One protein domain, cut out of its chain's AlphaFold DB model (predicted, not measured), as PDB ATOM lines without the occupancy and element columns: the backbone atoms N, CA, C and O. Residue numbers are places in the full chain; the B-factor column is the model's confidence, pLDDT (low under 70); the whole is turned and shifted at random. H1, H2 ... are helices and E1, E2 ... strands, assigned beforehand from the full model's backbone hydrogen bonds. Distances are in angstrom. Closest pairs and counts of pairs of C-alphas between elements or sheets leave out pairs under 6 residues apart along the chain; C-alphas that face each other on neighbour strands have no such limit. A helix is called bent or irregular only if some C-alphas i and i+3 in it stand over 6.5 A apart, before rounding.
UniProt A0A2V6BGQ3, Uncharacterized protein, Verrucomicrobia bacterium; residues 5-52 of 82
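AT A GLANCE: This is residues 5 to 52 of the 82 residues of an uncharacterized protein of Verrucomicrobia bacterium (UniProt A0A2V6BGQ3). Two short parallel strands, E1 and E2, lie side by side as a small ribbon, with helix H1 packed on it; a long loop swings out from E1, its residues 14 to 20 sticking out, and helix H2 lies toward the opposite end. The 48 printed residues hold E1, H1, E2, H2 in that order, mixed in class. The whole is loose, radius of gyration of the C-alphas 12.4 A, and flat, spanning 35 by 25 by 10 A.

IN THESE COORDINATES: E1, residues 5 to 8, begins at C-alpha 5 (-38.158, 33.507, -5.036) and is 10.2 A long. E2, residues 37 to 41, is 13.6 A long. H1, residues 24 to 32, is 12.1 A long. H2, residues 46 to 51, is 10.6 A long and ends at C-alpha 51 (-32.076, 43.798, -3.980); it is irregular, with C-alphas 46 and 49 7.1 A apart.

HOW THE PARTS SIT: E1 and E2 are parallel at 9 degrees, with N 5 and O 37 2.9 A apart, within hydrogen-bond range. E1, H1 and E2 form a strand-helix-strand unit, two parallel neighbour strands joined through a helix, with a right-handed crossover. The closest C-alphas of H1 and E2 are those of Ala 32 and Thr 38, 5.9 A. H2 is apart from E1 and H1. In H1 every O i to N i+4 pair is within hydrogen-bond range; in H2 0 of 2 are, and 1 of 3 O i to N i+3 pairs.

THE WHOLE: The C-alphas farthest apart, of Asp 19 and Pro 50, are 36.7 A apart. The printed part has no cut. The link E1 to H1 is long, 15 residues. Residues 10 to 13 and 42 to 47 have pLDDT under 70.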
ATOM      1  N   VAL A   5     -38.727  34.612  -4.253       74.06
ATOM      2  CA  VAL A   5     -38.158  33.507  -5.036       74.06
ATOM      3  C   VAL A   5     -37.824  33.983  -6.447       74.06
ATOM      4  O   VAL A   5     -38.614  34.675  -7.087       74.06
ATOM      5  N   PHE A   6     -36.657  33.578  -6.935       73.31
ATOM      6  CA  PHE A   6     -36.233  33.763  -8.317       73.31
ATOM      7  C   PHE A   6     -36.100  32.389  -8.961       73.31
ATOM      8  O   PHE A   6     -35.509  31.488  -8.363       73.31
ATOM      9  N   LEU A   7     -36.656  32.240 -10.155       73.88
ATOM     10  CA  LEU A   7     -36.537  31.039 -10.966       73.88
ATOM     11  C   LEU A   7     -35.882  31.428 -12.291       73.88
ATOM     12  O   LEU A   7     -36.314  32.394 -12.919       73.88
ATOM     13  N   SER A   8     -34.848  30.693 -12.691       74.81
ATOM     14  CA  SER A   8     -34.246  30.831 -14.016       74.81
ATOM     15  C   SER A   8     -34.627  29.661 -14.913       74.81
ATOM     16  O   SER A   8     -35.039  28.607 -14.414       74.81
ATOM     17  N   GLU A   9     -34.462  29.824 -16.224       70.50
ATOM     18  CA  GLU A   9     -34.597  28.709 -17.158       70.50
ATOM     19  C   GLU A   9     -33.570  27.602 -16.854       70.50
ATOM     20  O   GLU A   9     -32.489  27.840 -16.300       70.50
ATOM     21  N   VAL A  10     -33.941  26.360 -17.171       67.62
ATOM     22  CA  VAL A  10     -33.061  25.200 -17.023       67.62
ATOM     23  C   VAL A  10     -32.158  25.112 -18.246       67.62
ATOM     24  O   VAL A  10     -32.633  25.009 -19.376       67.62
ATOM     25  N   GLU A  11     -30.847  25.107 -18.017       62.38
ATOM     26  CA  GLU A  11     -29.870  24.913 -19.082       62.38
ATOM     27  C   GLU A  11     -30.111  23.559 -19.778       62.38
ATOM     28  O   GLU A  11     -30.272  22.534 -19.114       62.38
ATOM     29  N   ARG A  12     -30.103  23.541 -21.119       69.19
ATOM     30  CA  ARG A  12     -30.284  22.329 -21.946       69.19
ATOM     31  C   ARG A  12     -31.673  21.682 -21.802       69.19
ATOM     32  O   ARG A  12     -31.782  20.453 -21.736       69.19
ATOM     33  N   LEU A  13     -32.739  22.491 -21.807       69.88
ATOM     34  CA  LEU A  13     -34.141  22.046 -21.748       69.88
ATOM     35  C   LEU A  13     -34.465  20.935 -22.768       69.88
ATOM     36  O   LEU A  13     -35.305  20.070 -22.511       69.88
ATOM     37  N   GLU A  14     -33.776  20.908 -23.916       72.06
ATOM     38  CA  GLU A  14     -33.974  19.908 -24.974       72.06
ATOM     39  C   GLU A  14     -33.637  18.477 -24.534       72.06
ATOM     40  O   GLU A  14     -34.137  17.527 -25.134       72.06
ATOM     41  N   GLN A  15     -32.805  18.307 -23.504       78.25
ATOM     42  CA  GLN A  15     -32.397  16.991 -22.998       78.25
ATOM     43  C   GLN A  15     -33.359  16.398 -21.981       78.25
ATOM     44  O   GLN A  15     -33.232  15.222 -21.644       78.25
ATOM     45  N   ILE A  16     -34.317  17.190 -21.508       73.88
ATOM     46  CA  ILE A  16     -35.354  16.733 -20.592       73.88
ATOM     47  C   ILE A  16     -36.539  16.252 -21.444       73.88
ATOM     48  O   ILE A  16     -37.007  17.018 -22.303       73.88
ATOM     49  N   PRO A  17     -37.035  15.013 -21.247       81.06
ATOM     50  CA  PRO A  17     -38.269  14.542 -21.875       81.06
ATOM     51  C   PRO A  17     -39.409  15.532 -21.636       81.06
ATOM     52  O   PRO A  17     -39.540  16.069 -20.542       81.06
ATOM     53  N   VAL A  18     -40.209  15.824 -22.666       79.31
ATOM     54  CA  VAL A  18     -41.225  16.898 -22.618       79.31
ATOM     55  C   VAL A  18     -42.209  16.711 -21.462       79.31
ATOM     56  O   VAL A  18     -42.610  17.684 -20.834       79.31
ATOM     57  N   ASP A  19     -42.562  15.465 -21.176       81.12
ATOM     58  CA  ASP A  19     -43.448  15.019 -20.104       81.12
ATOM     59  C   ASP A  19     -42.832  15.099 -18.699       81.12
ATOM     60  O   ASP A  19     -43.561  15.113 -17.709       81.12
ATOM     61  N   GLU A  20     -41.509  15.208 -18.605       74.81
ATOM     62  CA  GLU A  20     -40.770  15.389 -17.351       74.81
ATOM     63  C   GLU A  20     -40.355  16.850 -17.114       74.81
ATOM     64  O   GLU A  20     -39.836  17.192 -16.047       74.81
ATOM     65  N   ARG A  21     -40.579  17.740 -18.093       78.12
ATOM     66  CA  ARG A  21     -40.247  19.161 -17.957       78.12
ATOM     67  C   ARG A  21     -41.146  19.814 -16.916       78.12
ATOM     68  O   ARG A  21     -42.370  19.747 -16.975       78.12
ATOM     69  N   LEU A  22     -40.517  20.526 -15.988       74.06
ATOM     70  CA  LEU A  22     -41.214  21.501 -15.159       74.06
ATOM     71  C   LEU A  22     -41.748  22.624 -16.049       74.06
ATOM     72  O   LEU A  22     -41.020  23.131 -16.896       74.06
ATOM     73  N   HIS A  23     -42.997  23.024 -15.813       78.62
ATOM     74  CA  HIS A  23     -43.592  24.230 -16.385       78.62
ATOM     75  C   HIS A  23     -43.282  25.410 -15.457       78.62
ATOM     76  O   HIS A  23     -43.901  25.508 -14.388       78.62
ATOM     77  N   PRO A  24     -42.307  26.273 -15.792       76.12
ATOM     78  CA  PRO A  24     -41.838  27.320 -14.889       76.12
ATOM     79  C   PRO A  24     -42.956  28.289 -14.502       76.12
ATOM     80  O   PRO A  24     -43.014  28.748 -13.361       76.12
ATOM     81  N   GLU A  25     -43.899  28.529 -15.411       79.56
ATOM     82  CA  GLU A  25     -45.060  29.387 -15.189       79.56
ATOM     83  C   GLU A  25     -45.947  28.836 -14.064       79.56
ATOM     84  O   GLU A  25     -46.314  29.568 -13.146       79.56
ATOM     85  N   ALA A  26     -46.219  27.526 -14.075       81.75
ATOM     86  CA  ALA A  26     -47.032  26.871 -13.051       81.75
ATOM     87  C   ALA A  26     -46.357  26.902 -11.669       81.75
ATOM     88  O   ALA A  26     -47.019  27.069 -10.642       81.75
ATOM     89  N   VAL A  27     -45.026  26.777 -11.631       81.25
ATOM     90  CA  VAL A  27     -44.241  26.895 -10.392       81.25
ATOM     91  C   VAL A  27     -44.328  28.315  -9.835       81.25
ATOM     92  O   VAL A  27     -44.547  28.505  -8.638       81.25
ATOM     93  N   ILE A  28     -44.188  29.318 -10.699       81.44
ATOM     94  CA  ILE A  28     -44.241  30.731 -10.323       81.44
ATOM     95  C   ILE A  28     -45.622  31.119  -9.809       81.44
ATOM     96  O   ILE A  28     -45.701  31.761  -8.761       81.44
ATOM     97  N   GLU A  29     -46.693  30.696 -10.483       82.25
ATOM     98  CA  GLU A  29     -48.067  30.921 -10.023       82.25
ATOM     99  C   GLU A  29     -48.309  30.287  -8.651       82.25
ATOM    100  O   GLU A  29     -48.825  30.947  -7.743       82.25
ATOM    101  N   ALA A  30     -47.881  29.036  -8.460       82.75
ATOM    102  CA  ALA A  30     -48.043  28.336  -7.191       82.75
ATOM    103  C   ALA A  30     -47.313  29.044  -6.039       82.75
ATOM    104  O   ALA A  30     -47.837  29.134  -4.927       82.75
ATOM    105  N   ILE A  31     -46.116  29.580  -6.290       80.25
ATOM    106  CA  ILE A  31     -45.352  30.318  -5.278       80.25
ATOM    107  C   ILE A  31     -45.948  31.714  -5.049       80.25
ATOM    108  O   ILE A  31     -46.078  32.126  -3.893       80.25
ATOM    109  N   ALA A  32     -46.364  32.417  -6.105       81.81
ATOM    110  CA  ALA A  32     -47.002  33.730  -6.006       81.81
ATOM    111  C   ALA A  32     -48.294  33.664  -5.177       81.81
ATOM    112  O   ALA A  32     -48.542  34.532  -4.338       81.81
ATOM    113  N   ALA A  33     -49.072  32.586  -5.322       86.56
ATOM    114  CA  ALA A  33     -50.278  32.332  -4.531       86.56
ATOM    115  C   ALA A  33     -50.011  32.229  -3.015       86.56
ATOM    116  O   ALA A  33     -50.925  32.410  -2.212       86.56
ATOM    117  N   THR A  34     -48.761  31.995  -2.598       82.69
ATOM    118  CA  THR A  34     -48.359  32.025  -1.179       82.69
ATOM    119  C   THR A  34     -48.102  33.439  -0.642       82.69
ATOM    120  O   THR A  34     -47.727  33.587   0.521       82.69
ATOM    121  N   GLY A  35     -48.291  34.476  -1.465       81.44
ATOM    122  CA  GLY A  35     -48.053  35.880  -1.116       81.44
ATOM    123  C   GLY A  35     -46.588  36.310  -1.213       81.44
ATOM    124  O   GLY A  35     -46.238  37.393  -0.749       81.44
ATOM    125  N   LYS A  36     -45.723  35.469  -1.790       78.12
ATOM    126  CA  LYS A  36     -44.299  35.767  -1.981       78.12
ATOM    127  C   LYS A  36     -44.071  36.460  -3.310       78.12
ATOM    128  O   LYS A  36     -44.717  36.140  -4.302       78.12
ATOM    129  N   GLN A  37     -43.106  37.369  -3.327       77.06
ATOM    130  CA  GLN A  37     -42.665  37.997  -4.561       77.06
ATOM    131  C   GLN A  37     -41.877  36.977  -5.393       77.06
ATOM    132  O   GLN A  37     -40.903  36.398  -4.906       77.06
ATOM    133  N   THR A  38     -42.302  36.759  -6.634       78.12
ATOM    134  CA  THR A  38     -41.719  35.758  -7.531       78.12
ATOM    135  C   THR A  38     -41.360  36.351  -8.880       78.12
ATOM    136  O   THR A  38     -42.123  37.142  -9.432       78.12
ATOM    137  N   PHE A  39     -40.222  35.929  -9.428       78.44
ATOM    138  CA  PHE A  39     -39.754  36.333 -10.753       78.44
ATOM    139  C   PHE A  39     -39.281  35.124 -11.554       78.44
ATOM    140  O   PHE A  39     -38.640  34.231 -10.993       78.44
ATOM    141  N   TYR A  40     -39.575  35.133 -12.854       75.12
ATOM    142  CA  TYR A  40     -39.062  34.178 -13.830       75.12
ATOM    143  C   TYR A  40     -38.271  34.923 -14.901       75.12
ATOM    144  O   TYR A  40     -38.805  35.855 -15.504       75.12
ATOM    145  N   GLU A  41     -37.011  34.546 -15.100       71.75
ATOM    146  CA  GLU A  41     -36.108  35.169 -16.077       71.75
ATOM    147  C   GLU A  41     -35.281  34.093 -16.802       71.75
ATOM    148  O   GLU A  41     -34.964  33.063 -16.217       71.75
ATOM    149  N   GLU A  42     -34.927  34.309 -18.073       64.75
ATOM    150  CA  GLU A  42     -34.167  33.323 -18.870       64.75
ATOM    151  C   GLU A  42     -32.755  33.080 -18.306       64.75
ATOM    152  O   GLU A  42     -32.304  31.943 -18.205       64.75
ATOM    153  N   GLU A  43     -32.069  34.133 -17.850       63.03
ATOM    154  CA  GLU A  43     -30.759  34.025 -17.201       63.03
ATOM    155  C   GLU A  43     -30.850  34.329 -15.702       63.03
ATOM    156  O   GLU A  43     -31.646  35.153 -15.249       63.03
ATOM    157  N   CYS A  44     -29.978  33.694 -14.911       61.53
ATOM    158  CA  CYS A  44     -29.863  33.981 -13.485       61.53
ATOM    159  C   CYS A  44     -29.510  35.466 -13.292       61.53
ATOM    160  O   CYS A  44     -28.430  35.932 -13.667       61.53
ATOM    161  N   ARG A  45     -30.470  36.222 -12.754       63.56
ATOM    162  CA  ARG A  45     -30.469  37.684 -12.731       63.56
ATOM    163  C   ARG A  45     -29.192  38.249 -12.097       63.56
ATOM    164  O   ARG A  45     -28.982  38.140 -10.888       63.56
ATOM    165  N   ARG A  46     -28.363  38.937 -12.896       60.12
ATOM    166  CA  ARG A  46     -27.164  39.661 -12.409       60.12
ATOM    167  C   ARG A  46     -27.515  40.784 -11.422       60.12
ATOM    168  O   ARG A  46     -26.694  41.153 -10.586       60.12
ATOM    169  N   ASP A  47     -28.758  41.253 -11.470       63.12
ATOM    170  CA  ASP A  47     -29.297  42.338 -10.647       63.12
ATOM    171  C   ASP A  47     -29.975  41.856  -9.353       63.12
ATOM    172  O   ASP A  47     -30.734  42.607  -8.737       63.12
ATOM    173  N   LEU A  48     -29.723  40.619  -8.907       72.94
ATOM    174  CA  LEU A  48     -30.171  40.185  -7.581       72.94
ATOM    175  C   LEU A  48     -29.436  40.952  -6.470       72.94
ATOM    176  O   LEU A  48     -30.046  41.341  -5.479       72.94
ATOM    177  N   ALA A  49     -28.136  41.208  -6.644       71.50
ATOM    178  CA  ALA A  49     -27.289  41.799  -5.604       71.50
ATOM    179  C   ALA A  49     -27.778  43.170  -5.077       71.50
ATOM    180  O   ALA A  49     -27.783  43.347  -3.861       71.50
ATOM    181  N   PRO A  50     -28.253  44.115  -5.915       74.31
ATOM    182  CA  PRO A  50     -28.861  45.367  -5.446       74.31
ATOM    183  C   PRO A  50     -30.141  45.208  -4.613       74.31
ATOM    184  O   PRO A  50     -30.516  46.139  -3.902       74.31
ATOM    185  N   LEU A  51     -30.835  44.070  -4.715       73.12
ATOM    186  CA  LEU A  51     -32.076  43.798  -3.980       73.12
ATOM    187  C   LEU A  51     -31.818  43.162  -2.607       73.12
ATOM    188  O   LEU A  51     -32.712  43.168  -1.762       73.12
ATOM    189  N   LEU A  52     -30.612  42.631  -2.386       77.38
ATOM    190  CA  LEU A  52     -30.237  41.958  -1.150       77.38
ATOM    191  C   LEU A  52     -29.831  42.963  -0.081       77.38
ATOM    192  O   LEU A  52     -29.037  43.884  -0.297       77.38
TER     193      LEU A  52